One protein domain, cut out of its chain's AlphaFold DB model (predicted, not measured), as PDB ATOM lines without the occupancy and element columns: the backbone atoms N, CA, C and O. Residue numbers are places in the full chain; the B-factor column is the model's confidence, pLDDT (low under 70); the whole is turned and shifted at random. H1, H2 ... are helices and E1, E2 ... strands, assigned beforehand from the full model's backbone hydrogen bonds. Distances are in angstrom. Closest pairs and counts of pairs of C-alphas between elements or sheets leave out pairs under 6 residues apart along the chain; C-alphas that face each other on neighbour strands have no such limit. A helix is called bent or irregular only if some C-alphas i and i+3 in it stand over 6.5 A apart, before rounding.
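This is residues 3 to 102 of the 105 residues of the protein "Putative transcriptional regulator" of Yersinia kristensenii (UniProt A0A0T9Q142). A long bent helix, H2, and a helix that folds back along it, H3, make a pair along the longest axis; at the other end from their link, H1 crosses the first part of H2, and a small strand hairpin, E1 and E2, packs on H1 through E1. Before the hairpin, residues 3 to 19 form a long stretch with no named element. The 100 printed residues hold two strands, then three helices, in the order E1, E2, H1, H2, H3; the sheet E1 - E2 is antiparallel and the class is mostly helix. The whole is only just loose, close to compact, with a radius of gyration of the C-alphas of 15.6 A and spans of 46 by 33 by 18 A.

E1, residues 20 to 26, begins at C-alpha 20 (-19.784, 15.305, -34.567) and is 13.8 A long. E2 is residues 30 to 33, 9.4 A, and H1 residues 39 to 48, 14.6 A. H2, residues 53 to 75, was assigned as one helix by its hydrogen bonds but is bent: C-alphas 65 and 68 are 7.1 A apart. Its arms are H2a, residues 53 to 65, 18.8 A, and H2b, residues 68 to 75, 10.9 A. H3, residues 84 to 102, is 26.9 A and ends at C-alpha 102 (-33.429, 2.618, -27.585).

E1 and E2 form an antiparallel hairpin, with N 21 and O 32 at 2.8 A. The closest C-alphas of E1 and H1 are those of Arg 26 and Gln 45, 5.1 A. H1 and H2a touch, closest at C-alphas 43 and 53, 4.4 A, at a steep tilt of 45 degrees, opposite ways. H3 touches H2a with residues 98 to 102 alone, closest at C-alphas 98 and 64, 5.5 A, and only just touches H2b, with 3 pairs of C-alphas within 8 A, closest at C-alphas 91 and 71, 6.3 A. H2b and H3 form a helical hairpin at a shallow tilt of 12 degrees. E1 and H3 are apart. In H1, H2a, H2b and H3 every O i to N i+4 pair is within hydrogen-bond range.

The C-alphas farthest apart are those of Ser 28 and Ala 80, 46.6 A. The printed part has no cut and no link between named elements is long. Residues 3, 9 and 11 have pLDDT under 70.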
ATOM      1  N   THR A   3     -18.841  15.365 -25.372       68.00
ATOM      2  CA  THR A   3     -19.235  16.729 -25.754       68.00
ATOM      3  C   THR A   3     -20.355  17.287 -24.881       68.00
ATOM      4  O   THR A   3     -20.595  18.485 -24.913       68.00
ATOM      5  N   HIS A   4     -21.004  16.456 -24.059       73.62
ATOM      6  CA  HIS A   4     -22.118  16.841 -23.186       73.62
ATOM      7  C   HIS A   4     -21.913  18.114 -22.346       73.62
ATOM      8  O   HIS A   4     -22.786  18.977 -22.436       73.62
ATOM      9  N   PRO A   5     -20.785  18.321 -21.635       70.94
ATOM     10  CA  PRO A   5     -20.612  19.515 -20.803       70.94
ATOM     11  C   PRO A   5     -20.482  20.820 -21.593       70.94
ATOM     12  O   PRO A   5     -20.604  21.897 -21.022       70.94
ATOM     13  N   ILE A   6     -20.261  20.736 -22.906       75.38
ATOM     14  CA  ILE A   6     -20.137  21.893 -23.797       75.38
ATOM     15  C   ILE A   6     -21.267  21.959 -24.832       75.38
ATOM     16  O   ILE A   6     -21.183  22.766 -25.752       75.38
ATOM     17  N   ILE A   7     -22.314  21.130 -24.725       76.50
ATOM     18  CA  ILE A   7     -23.483  21.211 -25.611       76.50
ATOM     19  C   ILE A   7     -24.491  22.216 -25.051       76.50
ATOM     20  O   ILE A   7     -25.026  22.026 -23.965       76.50
ATOM     21  N   GLY A   8     -24.812  23.244 -25.836       72.25
ATOM     22  CA  GLY A   8     -25.821  24.244 -25.486       72.25
ATOM     23  C   GLY A   8     -25.810  25.446 -26.433       72.25
ATOM     24  O   GLY A   8     -25.218  25.391 -27.512       72.25
ATOM     25  N   THR A   9     -26.528  26.507 -26.067       66.25
ATOM     26  CA  THR A   9     -26.727  27.716 -26.892       66.25
ATOM     27  C   THR A   9     -25.846  28.898 -26.469       66.25
ATOM     28  O   THR A   9     -25.917  29.961 -27.083       66.25
ATOM     29  N   GLY A  10     -25.013  28.727 -25.437       70.62
ATOM     30  CA  GLY A  10     -24.151  29.771 -24.884       70.62
ATOM     31  C   GLY A  10     -22.858  30.023 -25.668       70.62
ATOM     32  O   GLY A  10     -22.451  29.265 -26.551       70.62
ATOM     33  N   ARG A  11     -22.162  31.107 -25.311       63.50
ATOM     34  CA  ARG A  11     -20.833  31.443 -25.847       63.50
ATOM     35  C   ARG A  11     -19.839  30.335 -25.456       63.50
ATOM     36  O   ARG A  11     -19.842  29.895 -24.313       63.50
ATOM     37  N   ASN A  12     -19.020  29.870 -26.405       70.38
ATOM     38  CA  ASN A  12     -18.138  28.691 -26.287       70.38
ATOM     39  C   ASN A  12     -18.840  27.324 -26.131       70.38
ATOM     40  O   ASN A  12     -18.180  26.340 -25.803       70.38
ATOM     41  N   GLN A  13     -20.144  27.229 -26.414       77.31
ATOM     42  CA  GLN A  13     -20.859  25.952 -26.469       77.31
ATOM     43  C   GLN A  13     -21.100  25.507 -27.916       77.31
ATOM     44  O   GLN A  13     -21.242  26.306 -28.844       77.31
ATOM     45  N   ILE A  14     -21.142  24.194 -28.116       74.88
ATOM     46  CA  ILE A  14     -21.451  23.561 -29.390       74.88
ATOM     47  C   ILE A  14     -22.956  23.309 -29.428       74.88
ATOM     48  O   ILE A  14     -23.496  22.553 -28.623       74.88
ATOM     49  N   ALA A  15     -23.644  23.892 -30.408       78.94
ATOM     50  CA  ALA A  15     -25.048  23.572 -30.640       78.94
ATOM     51  C   ALA A  15     -25.214  22.058 -30.861       78.94
ATOM     52  O   ALA A  15     -24.496  21.476 -31.675       78.94
ATOM     53  N   ALA A  16     -26.197  21.428 -30.209       75.50
ATOM     54  CA  ALA A  16     -26.422  19.975 -30.269       75.50
ATOM     55  C   ALA A  16     -26.539  19.419 -31.706       75.50
ATOM     56  O   ALA A  16     -26.195  18.273 -31.982       75.50
ATOM     57  N   GLN A  17     -27.006  20.249 -32.643       78.75
ATOM     58  CA  GLN A  17     -27.134  19.906 -34.060       78.75
ATOM     59  C   GLN A  17     -25.797  19.852 -34.815       78.75
ATOM     60  O   GLN A  17     -25.743  19.318 -35.919       78.75
ATOM     61  N   LYS A  18     -24.730  20.420 -34.247       82.44
ATOM     62  CA  LYS A  18     -23.389  20.507 -34.842       82.44
ATOM     63  C   LYS A  18     -22.401  19.513 -34.231       82.44
ATOM     64  O   LYS A  18     -21.260  19.446 -34.682       82.44
ATOM     65  N   THR A  19     -22.819  18.734 -33.236       86.62
ATOM     66  CA  THR A  19     -21.957  17.768 -32.554       86.62
ATOM     67  C   THR A  19     -21.612  16.596 -33.474       86.62
ATOM     68  O   THR A  19     -22.501  15.938 -34.021       86.62
ATOM     69  N   LYS A  20     -20.312  16.325 -33.647       88.50
ATOM     70  CA  LYS A  20     -19.784  15.305 -34.567       88.50
ATOM     71  C   LYS A  20     -18.926  14.269 -33.846       88.50
ATOM     72  O   LYS A  20     -18.208  14.604 -32.908       88.50
ATOM     73  N   LEU A  21     -18.970  13.029 -34.329       91.00
ATOM     74  CA  LEU A  21     -17.966  12.011 -34.035       91.00
ATOM     75  C   LEU A  21     -16.682  12.294 -34.824       91.00
ATOM     76  O   LEU A  21     -16.733  12.812 -35.939       91.00
ATOM     77  N   ALA A  22     -15.536  11.915 -34.254       90.88
ATOM     78  CA  ALA A  22     -14.250  11.992 -34.947       90.88
ATOM     79  C   ALA A  22     -14.184  11.013 -36.133       90.88
ATOM     80  O   ALA A  22     -13.630  11.339 -37.180       90.88
ATOM     81  N   MET A  23     -14.797   9.835 -35.983       93.75
ATOM     82  CA  MET A  23     -14.933   8.829 -37.037       93.75
ATOM     83  C   MET A  23     -16.399   8.667 -37.426       93.75
ATOM     84  O   MET A  23     -17.281   8.680 -36.569       93.75
ATOM     85  N   ALA A  24     -16.652   8.512 -38.723       94.25
ATOM     86  CA  ALA A  24     -18.000   8.294 -39.225       94.25
ATOM     87  C   ALA A  24     -18.504   6.882 -38.924       94.25
ATOM     88  O   ALA A  24     -17.753   5.911 -39.018       94.25
ATOM     89  N   VAL A  25     -19.811   6.777 -38.701       95.25
ATOM     90  CA  VAL A  25     -20.544   5.515 -38.833       95.25
ATOM     91  C   VAL A  25     -20.916   5.354 -40.306       95.25
ATOM     92  O   VAL A  25     -21.507   6.268 -40.890       95.25
ATOM     93  N   ARG A  26     -20.543   4.237 -40.936       94.38
ATOM     94  CA  ARG A  26     -20.798   3.991 -42.362       94.38
ATOM     95  C   ARG A  26     -22.138   3.285 -42.541       94.38
ATOM     96  O   ARG A  26     -22.398   2.240 -41.956       94.38
ATOM     97  N   GLY A  27     -22.986   3.876 -43.375       91.12
ATOM     98  CA  GLY A  27     -24.243   3.299 -43.845       91.12
ATOM     99  C   GLY A  27     -24.327   3.401 -45.366       91.12
ATOM    100  O   GLY A  27     -23.384   3.043 -46.062       91.12
ATOM    101  N   SER A  28     -25.418   3.970 -45.890       89.75
ATOM    102  CA  SER A  28     -25.477   4.394 -47.302       89.75
ATOM    103  C   SER A  28     -24.479   5.513 -47.633       89.75
ATOM    104  O   SER A  28     -24.098   5.694 -48.784       89.75
ATOM    105  N   LYS A  29     -24.051   6.264 -46.612       94.31
ATOM    106  CA  LYS A  29     -22.983   7.266 -46.648       94.31
ATOM    107  C   LYS A  29     -22.273   7.325 -45.293       94.31
ATOM    108  O   LYS A  29     -22.617   6.586 -44.370       94.31
ATOM    109  N   ASN A  30     -21.315   8.238 -45.155       95.19
ATOM    110  CA  ASN A  30     -20.636   8.502 -43.888       95.19
ATOM    111  C   ASN A  30     -21.463   9.450 -43.007       95.19
ATOM    112  O   ASN A  30     -21.749  10.583 -43.402       95.19
ATOM    113  N   TYR A  31     -21.813   9.005 -41.800       95.38
ATOM    114  CA  TYR A  31     -22.544   9.794 -40.809       95.38
ATOM    115  C   TYR A  31     -21.605  10.244 -39.686       95.38
ATOM    116  O   TYR A  31     -21.132   9.429 -38.899       95.38
ATOM    117  N   TYR A  32     -21.357  11.554 -39.607       94.69
ATOM    118  CA  TYR A  32     -20.542  12.166 -38.548       94.69
ATOM    119  C   TYR A  32     -21.388  12.816 -37.452       94.69
ATOM    120  O   TYR A  32     -20.985  12.836 -36.295       94.69
ATOM    121  N   LEU A  33     -22.534  13.399 -37.811       92.75
ATOM    122  CA  LEU A  33     -23.361  14.165 -36.883       92.75
ATOM    123  C   LEU A  33     -24.119  13.227 -35.945       92.75
ATOM    124  O   LEU A  33     -24.935  12.427 -36.400       92.75
ATOM    125  N   ILE A  34     -23.885  13.360 -34.637       89.88
ATOM    126  CA  ILE A  34     -24.456  12.465 -33.615       89.88
ATOM    127  C   ILE A  34     -25.985  12.469 -33.678       89.88
ATOM    128  O   ILE A  34     -26.627  11.432 -33.540       89.88
ATOM    129  N   ASN A  35     -26.595  13.625 -33.948       89.44
ATOM    130  CA  ASN A  35     -28.047  13.732 -34.035       89.44
ATOM    131  C   ASN A  35     -28.662  12.993 -35.239       89.44
ATOM    132  O   ASN A  35     -29.846  12.670 -35.172       89.44
ATOM    133  N   GLN A  36     -27.882  12.718 -36.289       91.69
ATOM    134  CA  GLN A  36     -28.305  12.006 -37.498       91.69
ATOM    135  C   GLN A  36     -27.993  10.506 -37.452       91.69
ATOM    136  O   GLN A  36     -28.488   9.760 -38.296       91.69
ATOM    137  N   ILE A  37     -27.163  10.052 -36.511       93.50
ATOM    138  CA  ILE A  37     -26.831   8.634 -36.359       93.50
ATOM    139  C   ILE A  37     -28.030   7.902 -35.747       93.50
ATOM    140  O   ILE A  37     -28.670   8.407 -34.826       93.50
ATOM    141  N   GLN A  38     -28.348   6.729 -36.296       93.50
ATOM    142  CA  GLN A  38     -29.479   5.898 -35.889       93.50
ATOM    143  C   GLN A  38     -29.064   4.431 -35.798       93.50
ATOM    144  O   GLN A  38     -28.050   4.044 -36.387       93.50
ATOM    145  N   ARG A  39     -29.873   3.610 -35.118       94.19
ATOM    146  CA  ARG A  39     -29.634   2.170 -34.918       94.19
ATOM    147  C   ARG A  39     -29.357   1.429 -36.234       94.19
ATOM    148  O   ARG A  39     -28.337   0.754 -36.355       94.19
ATOM    149  N   ARG A  40     -30.140   1.690 -37.290       94.25
ATOM    150  CA  ARG A  40     -29.879   1.150 -38.645       94.25
ATOM    151  C   ARG A  40     -28.491   1.468 -39.231       94.25
ATOM    152  O   ARG A  40     -27.990   0.695 -40.042       94.25
ATOM    153  N   HIS A  41     -27.860   2.588 -38.864       95.69
ATOM    154  CA  HIS A  41     -26.527   2.930 -39.374       95.69
ATOM    155  C   HIS A  41     -25.458   2.045 -38.726       95.69
ATOM    156  O   HIS A  41     -24.516   1.641 -39.398       95.69
ATOM    157  N   TRP A  42     -25.641   1.678 -37.456       95.88
ATOM    158  CA  TRP A  42     -24.780   0.716 -36.768       95.88
ATOM    159  C   TRP A  42     -24.958  -0.704 -37.305       95.88
ATOM    160  O   TRP A  42     -23.960  -1.371 -37.567       95.88
ATOM    161  N   ARG A  43     -26.203  -1.130 -37.572       95.50
ATOM    162  CA  ARG A  43     -26.479  -2.401 -38.272       95.50
ATOM    163  C   ARG A  43     -25.727  -2.467 -39.601       95.50
ATOM    164  O   ARG A  43     -25.002  -3.424 -39.858       95.50
ATOM    165  N   LYS A  44     -25.828  -1.406 -40.411       96.50
ATOM    166  CA  LYS A  44     -25.151  -1.352 -41.711       96.50
ATOM    167  C   LYS A  44     -23.628  -1.342 -41.587       96.50
ATOM    168  O   LYS A  44     -22.954  -2.020 -42.356       96.50
ATOM    169  N   GLN A  45     -23.086  -0.620 -40.609       96.50
ATOM    170  CA  GLN A  45     -21.656  -0.643 -40.313       96.50
ATOM    171  C   GLN A  45     -21.185  -2.070 -40.003       96.50
ATOM    172  O   GLN A  45     -20.174  -2.491 -40.558       96.50
ATOM    173  N   ALA A  46     -21.912  -2.811 -39.159       96.44
ATOM    174  CA  ALA A  46     -21.564  -4.182 -38.788       96.44
ATOM    175  C   ALA A  46     -21.599  -5.146 -39.982       96.44
ATOM    176  O   ALA A  46     -20.710  -5.985 -40.112       96.44
ATOM    177  N   GLU A  47     -22.558  -4.989 -40.898       96.25
ATOM    178  CA  GLU A  47     -22.553  -5.718 -42.173       96.25
ATOM    179  C   GLU A  47     -21.303  -5.407 -43.006       96.25
ATOM    180  O   GLU A  47     -20.648  -6.324 -43.491       96.25
ATOM    181  N   ILE A  48     -20.946  -4.124 -43.152       95.31
ATOM    182  CA  ILE A  48     -19.793  -3.685 -43.958       95.31
ATOM    183  C   ILE A  48     -18.478  -4.268 -43.428       95.31
ATOM    184  O   ILE A  48     -17.592  -4.584 -44.218       95.31
ATOM    185  N   VAL A  49     -18.339  -4.408 -42.107       95.19
ATOM    186  CA  VAL A  49     -17.128  -4.971 -41.482       95.19
ATOM    187  C   VAL A  49     -17.189  -6.491 -41.279       95.19
ATOM    188  O   VAL A  49     -16.301  -7.047 -40.644       95.19
ATOM    189  N   GLY A  50     -18.214  -7.170 -41.808       95.50
ATOM    190  CA  GLY A  50     -18.326  -8.633 -41.773       95.50
ATOM    191  C   GLY A  50     -18.786  -9.232 -40.438       95.50
ATOM    192  O   GLY A  50     -18.671 -10.436 -40.247       95.50
ATOM    193  N   LEU A  51     -19.319  -8.421 -39.520       93.88
ATOM    194  CA  LEU A  51     -19.814  -8.862 -38.208       93.88
ATOM    195  C   LEU A  51     -21.302  -9.254 -38.211       93.88
ATOM    196  O   LEU A  51     -21.765  -9.944 -37.306       93.88
ATOM    197  N   GLY A  52     -22.052  -8.811 -39.223       94.25
ATOM    198  CA  GLY A  52     -23.490  -9.051 -39.349       94.25
ATOM    199  C   GLY A  52     -24.350  -8.094 -38.513       94.25
ATOM    200  O   GLY A  52     -23.962  -7.633 -37.440       94.25
ATOM    201  N   ALA A  53     -25.549  -7.778 -39.012       94.19
ATOM    202  CA  ALA A  53     -26.430  -6.774 -38.408       94.19
ATOM    203  C   ALA A  53     -26.889  -7.131 -36.980       94.19
ATOM    204  O   ALA A  53     -26.950  -6.250 -36.125       94.19
ATOM    205  N   ALA A  54     -27.158  -8.413 -36.709       94.81
ATOM    206  CA  ALA A  54     -27.661  -8.879 -35.415       94.81
ATOM    207  C   ALA A  54     -26.671  -8.646 -34.260       94.81
ATOM    208  O   ALA A  54     -27.083  -8.368 -33.131       94.81
ATOM    209  N   LEU A  55     -25.362  -8.700 -34.537       95.38
ATOM    210  CA  LEU A  55     -24.356  -8.416 -33.516       95.38
ATOM    211  C   LEU A  55     -24.384  -6.940 -33.101       95.38
ATOM    212  O   LEU A  55     -24.224  -6.638 -31.921       95.38
ATOM    213  N   ALA A  56     -24.638  -6.020 -34.039       95.56
ATOM    214  CA  ALA A  56     -24.781  -4.602 -33.711       95.56
ATOM    215  C   ALA A  56     -25.947  -4.366 -32.747       95.56
ATOM    216  O   ALA A  56     -25.797  -3.614 -31.789       95.56
ATOM    217  N   ASP A  57     -27.086  -5.016 -32.992       95.06
ATOM    218  CA  ASP A  57     -28.248  -4.939 -32.106       95.06
ATOM    219  C   ASP A  57     -27.929  -5.481 -30.715       95.06
ATOM    220  O   ASP A  57     -28.187  -4.796 -29.732       95.06
ATOM    221  N   THR A  58     -27.280  -6.645 -30.649       96.75
ATOM    222  CA  THR A  58     -26.874  -7.271 -29.382       96.75
ATOM    223  C   THR A  58     -25.986  -6.336 -28.559       96.75
ATOM    224  O   THR A  58     -26.285  -6.063 -27.401       96.75
ATOM    225  N   ILE A  59     -24.943  -5.763 -29.172       96.12
ATOM    226  CA  ILE A  59     -24.031  -4.830 -28.493       96.12
ATOM    227  C   ILE A  59     -24.771  -3.566 -28.036       96.12
ATOM    228  O   ILE A  59     -24.537  -3.075 -26.933       96.12
ATOM    229  N   ILE A  60     -25.653  -3.013 -28.874       95.75
ATOM    230  CA  ILE A  60     -26.434  -1.820 -28.517       95.75
ATOM    231  C   ILE A  60     -27.333  -2.114 -27.315       95.75
ATOM    232  O   ILE A  60     -27.349  -1.326 -26.369       95.75
ATOM    233  N   ASP A  61     -28.039  -3.243 -27.325       96.81
ATOM    234  CA  ASP A  61     -28.957  -3.621 -26.253       96.81
ATOM    235  C   ASP A  61     -28.205  -3.922 -24.943       96.81
ATOM    236  O   ASP A  61     -28.630  -3.475 -23.876       96.81
ATOM    237  N   GLU A  62     -27.037  -4.570 -25.009       97.50
ATOM    238  CA  GLU A  62     -26.148  -4.768 -23.855       97.50
ATOM    239  C   GLU A  62     -25.681  -3.438 -23.246       97.50
ATOM    240  O   GLU A  62     -25.709  -3.265 -22.024       97.50
ATOM    241  N   VAL A  63     -25.282  -2.473 -24.083       96.62
ATOM    242  CA  VAL A  63     -24.850  -1.144 -23.624       96.62
ATOM    243  C   VAL A  63     -26.007  -0.389 -22.970       96.62
ATOM    244  O   VAL A  63     -25.821   0.193 -21.897       96.62
ATOM    245  N   ILE A  64     -27.204  -0.422 -23.563       96.56
ATOM    246  CA  ILE A  64     -28.402   0.205 -22.984       96.56
ATOM    247  C   ILE A  64     -28.697  -0.413 -21.613       96.56
ATOM    248  O   ILE A  64     -28.836   0.315 -20.630       96.56
ATOM    249  N   ALA A  65     -28.730  -1.744 -21.526       97.12
ATOM    250  CA  ALA A  65     -29.037  -2.461 -20.291       97.12
ATOM    251  C   ALA A  65     -27.992  -2.220 -19.186       97.12
ATOM    252  O   ALA A  65     -28.333  -2.142 -18.005       97.12
ATOM    253  N   ALA A  66     -26.714  -2.074 -19.549       97.19
ATOM    254  CA  ALA A  66     -25.638  -1.832 -18.593       97.19
ATOM    255  C   ALA A  66     -25.576  -0.380 -18.087       97.19
ATOM    256  O   ALA A  66     -25.095  -0.143 -16.974       97.19
ATOM    257  N   THR A  67     -26.047   0.590 -18.879       96.69
ATOM    258  CA  THR A  67     -25.833   2.024 -18.627       96.69
ATOM    259  C   THR A  67     -26.346   2.506 -17.265       96.69
ATOM    260  O   THR A  67     -25.552   3.131 -16.555       96.69
ATOM    261  N   PRO A  68     -27.580   2.191 -16.818       95.44
ATOM    262  CA  PRO A  68     -28.073   2.660 -15.521       95.44
ATOM    263  C   PRO A  68     -27.173   2.225 -14.358       95.44
ATOM    264  O   PRO A  68     -26.812   3.030 -13.500       95.44
ATOM    265  N   ARG A  69     -26.721   0.962 -14.374       97.06
ATOM    266  CA  ARG A  69     -25.810   0.425 -13.355       97.06
ATOM    267  C   ARG A  69     -24.449   1.120 -13.391       97.06
ATOM    268  O   ARG A  69     -23.892   1.418 -12.336       97.06
ATOM    269  N   VAL A  70     -23.906   1.362 -14.585       96.31
ATOM    270  CA  VAL A  70     -22.618   2.053 -14.754       96.31
ATOM    271  C   VAL A  70     -22.696   3.482 -14.222       96.31
ATOM    272  O   VAL A  70     -21.782   3.900 -13.517       96.31
ATOM    273  N   ILE A  71     -23.789   4.206 -14.483       95.81
ATOM    274  CA  ILE A  71     -23.992   5.567 -13.964       95.81
ATOM    275  C   ILE A  71     -23.918   5.575 -12.433       95.81
ATOM    276  O   ILE A  71     -23.111   6.318 -11.875       95.81
ATOM    277  N   THR A  72     -24.671   4.702 -11.754       95.62
ATOM    278  CA  THR A  72     -24.653   4.610 -10.283       95.62
ATOM    279  C   THR A  72     -23.269   4.248  -9.741       95.62
ATOM    280  O   THR A  72     -22.794   4.848  -8.776       95.62
ATOM    281  N   GLN A  73     -22.586   3.284 -10.367       96.75
ATOM    282  CA  GLN A  73     -21.249   2.862  -9.939       96.75
ATOM    283  C   GLN A  73     -20.201   3.961 -10.115       96.75
ATOM    284  O   GLN A  73     -19.319   4.097  -9.270       96.75
ATOM    285  N   VAL A  74     -20.275   4.729 -11.204       95.19
ATOM    286  CA  VAL A  74     -19.358   5.845 -11.447       95.19
ATOM    287  C   VAL A  74     -19.618   6.963 -10.445       95.19
ATOM    288  O   VAL A  74     -18.661   7.418  -9.832       95.19
ATOM    289  N   GLN A  75     -20.879   7.339 -10.201       93.50
ATOM    290  CA  GLN A  75     -21.230   8.361  -9.203       93.50
ATOM    291  C   GLN A  75     -20.673   8.032  -7.815       93.50
ATOM    292  O   GLN A  75     -20.069   8.892  -7.186       93.50
ATOM    293  N   ALA A  76     -20.797   6.779  -7.369       94.25
ATOM    294  CA  ALA A  76     -20.296   6.340  -6.066       94.25
ATOM    295  C   ALA A  76     -18.758   6.323  -5.949       94.25
ATOM    296  O   ALA A  76     -18.227   6.221  -4.847       94.25
ATOM    297  N   ARG A  77     -18.035   6.376  -7.075       95.81
ATOM    298  CA  ARG A  77     -16.565   6.356  -7.127       95.81
ATOM    299  C   ARG A  77     -15.951   7.739  -7.327       95.81
ATOM    300  O   ARG A  77     -14.725   7.842  -7.342       95.81
ATOM    301  N   LEU A  78     -16.764   8.776  -7.530       94.25
ATOM    302  CA  LEU A  78     -16.245  10.125  -7.715       94.25
ATOM    303  C   LEU A  78     -15.668  10.659  -6.395       94.25
ATOM    304  O   LEU A  78     -16.308  10.523  -5.351       94.25
ATOM    305  N   PRO A  79     -14.472  11.271  -6.426       95.44
ATOM    306  CA  PRO A  79     -13.923  11.992  -5.284       95.44
ATOM    307  C   PRO A  79     -14.855  13.109  -4.796       95.44
ATOM    308  O   PRO A  79     -15.597  13.695  -5.585       95.44
ATOM    309  N   ALA A  80     -14.779  13.445  -3.507       91.50
ATOM    310  CA  ALA A  80     -15.601  14.502  -2.911       91.50
ATOM    311  C   ALA A  80     -15.306  15.903  -3.485       91.50
ATOM    312  O   ALA A  80     -16.167  16.776  -3.449       91.50
ATOM    313  N   ASP A  81     -14.102  16.116  -4.018       94.00
ATOM    314  CA  ASP A  81     -13.653  17.349  -4.668       94.00
ATOM    315  C   ASP A  81     -13.948  17.383  -6.180       94.00
ATOM    316  O   ASP A  81     -13.624  18.362  -6.857       94.00
ATOM    317  N   PHE A  82     -14.581  16.343  -6.734       93.38
ATOM    318  CA  PHE A  82     -14.945  16.318  -8.147       93.38
ATOM    319  C   PHE A  82     -16.103  17.294  -8.441       93.38
ATOM    320  O   PHE A  82     -17.105  17.284  -7.723       93.38
ATOM    321  N   PRO A  83     -16.046  18.091  -9.526       94.38
ATOM    322  CA  PRO A  83     -17.128  19.013  -9.869       94.38
ATOM    323  C   PRO A  83     -18.449  18.279 -10.163       94.38
ATOM    324  O   PRO A  83     -18.593  17.622 -11.199       94.38
ATOM    325  N   ALA A  84     -19.426  18.412  -9.261       90.62
ATOM    326  CA  ALA A  84     -20.709  17.710  -9.341       90.62
ATOM    327  C   ALA A  84     -21.473  18.026 -10.638       90.62
ATOM    328  O   ALA A  84     -21.886  17.107 -11.343       90.62
ATOM    329  N   ASP A  85     -21.548  19.304 -11.020       89.50
ATOM    330  CA  ASP A  85     -22.249  19.755 -12.231       89.50
ATOM    331  C   ASP A  85     -21.669  19.130 -13.513       89.50
ATOM    332  O   ASP A  85     -22.389  18.807 -14.463       89.50
ATOM    333  N   LEU A  86     -20.345  18.925 -13.550       90.25
ATOM    334  CA  LEU A  86     -19.665  18.289 -14.679       90.25
ATOM    335  C   LEU A  86     -20.022  16.803 -14.765       90.25
ATOM    336  O   LEU A  86     -20.331  16.307 -15.852       90.25
ATOM    337  N   ALA A  87     -19.981  16.100 -13.629       92.00
ATOM    338  CA  ALA A  87     -20.380  14.699 -13.557       92.00
ATOM    339  C   ALA A  87     -21.839  14.530 -13.984       92.00
ATOM    340  O   ALA A  87     -22.138  13.706 -14.848       92.00
ATOM    341  N   GLU A  88     -22.736  15.344 -13.431       91.19
ATOM    342  CA  GLU A  88     -24.162  15.302 -13.735       91.19
ATOM    343  C   GLU A  88     -24.425  15.560 -15.222       91.19
ATOM    344  O   GLU A  88     -25.167  14.803 -15.853       91.19
ATOM    345  N   SER A  89     -23.768  16.559 -15.817       90.81
ATOM    346  CA  SER A  89     -23.910  16.874 -17.242       90.81
ATOM    347  C   SER A  89     -23.496  15.706 -18.146       90.81
ATOM    348  O   SER A  89     -24.208  15.360 -19.097       90.81
ATOM    349  N   ILE A  90     -22.376  15.044 -17.836       91.19
ATOM    350  CA  ILE A  90     -21.889  13.891 -18.608       91.19
ATOM    351  C   ILE A  90     -22.815  12.685 -18.435       91.19
ATOM    352  O   ILE A  90     -23.211  12.079 -19.431       91.19
ATOM    353  N   LEU A  91     -23.165  12.335 -17.196       94.31
ATOM    354  CA  LEU A  91     -23.940  11.133 -16.885       94.31
ATOM    355  C   LEU A  91     -25.394  11.251 -17.350       94.31
ATOM    356  O   LEU A  91     -25.933  10.317 -17.943       94.31
ATOM    357  N   THR A  92     -26.002  12.426 -17.189       92.69
ATOM    358  CA  THR A  92     -27.326  12.720 -17.751       92.69
ATOM    359  C   THR A  92     -27.284  12.681 -19.277       92.69
ATOM    360  O   THR A  92     -28.188  12.151 -19.923       92.69
ATOM    361  N   GLY A  93     -26.220  13.224 -19.877       91.88
ATOM    362  CA  GLY A  93     -25.990  13.144 -21.315       91.88
ATOM    363  C   GLY A  93     -25.908  11.704 -21.824       91.88
ATOM    364  O   GLY A  93     -26.543  11.380 -22.828       91.88
ATOM    365  N   LEU A  94     -25.188  10.841 -21.103       93.25
ATOM    366  CA  LEU A  94     -25.060   9.416 -21.400       93.25
ATOM    367  C   LEU A  94     -26.418   8.703 -21.366       93.25
ATOM    368  O   LEU A  94     -26.761   8.025 -22.338       93.25
ATOM    369  N   GLN A  95     -27.210   8.903 -20.304       94.88
ATOM    370  CA  GLN A  95     -28.545   8.306 -20.193       94.88
ATOM    371  C   GLN A  95     -29.446   8.745 -21.354       94.88
ATOM    372  O   GLN A  95     -30.014   7.905 -22.046       94.88
ATOM    373  N   ARG A  96     -29.480  10.051 -21.664       93.12
ATOM    374  CA  ARG A  96     -30.276  10.585 -22.784       93.12
ATOM    375  C   ARG A  96     -29.898   9.972 -24.134       93.12
ATOM    376  O   ARG A  96     -30.769   9.798 -24.983       93.12
ATOM    377  N   GLN A  97     -28.617   9.683 -24.377       92.38
ATOM    378  CA  GLN A  97     -28.200   9.025 -25.623       92.38
ATOM    379  C   GLN A  97     -28.657   7.565 -25.675       92.38
ATOM    380  O   GLN A  97     -29.055   7.110 -26.748       92.38
ATOM    381  N   CYS A  98     -28.649   6.860 -24.540       94.25
ATOM    382  CA  CYS A  98     -29.168   5.495 -24.446       94.25
ATOM    383  C   CYS A  98     -30.677   5.455 -24.693       94.25
ATOM    384  O   CYS A  98     -31.129   4.692 -25.543       94.25
ATOM    385  N   ASP A  99     -31.440   6.343 -24.056       94.19
ATOM    386  CA  ASP A  99     -32.891   6.442 -24.265       94.19
ATOM    387  C   ASP A  99     -33.210   6.739 -25.736       94.19
ATOM    388  O   ASP A  99     -34.086   6.124 -26.347       94.19
ATOM    389  N   LYS A 100     -32.438   7.649 -26.341       92.75
ATOM    390  CA  LYS A 100     -32.604   8.040 -27.739       92.75
ATOM    391  C   LYS A 100     -32.339   6.891 -28.709       92.75
ATOM    392  O   LYS A 100     -33.071   6.763 -29.686       92.75
ATOM    393  N   ILE A 101     -31.278   6.103 -28.513       93.56
ATOM    394  CA  ILE A 101     -30.987   4.976 -29.412       93.56
ATOM    395  C   ILE A 101     -31.933   3.793 -29.162       93.56
ATOM    396  O   ILE A 101     -32.275   3.097 -30.114       93.56
ATOM    397  N   ALA A 102     -32.414   3.613 -27.927       93.00
ATOM    398  CA  ALA A 102     -33.429   2.618 -27.585       93.00
ATOM    399  C   ALA A 102     -34.780   2.911 -28.257       93.00
ATOM    400  O   ALA A 102     -35.463   1.992 -28.695       93.00
TER     401      ALA A 102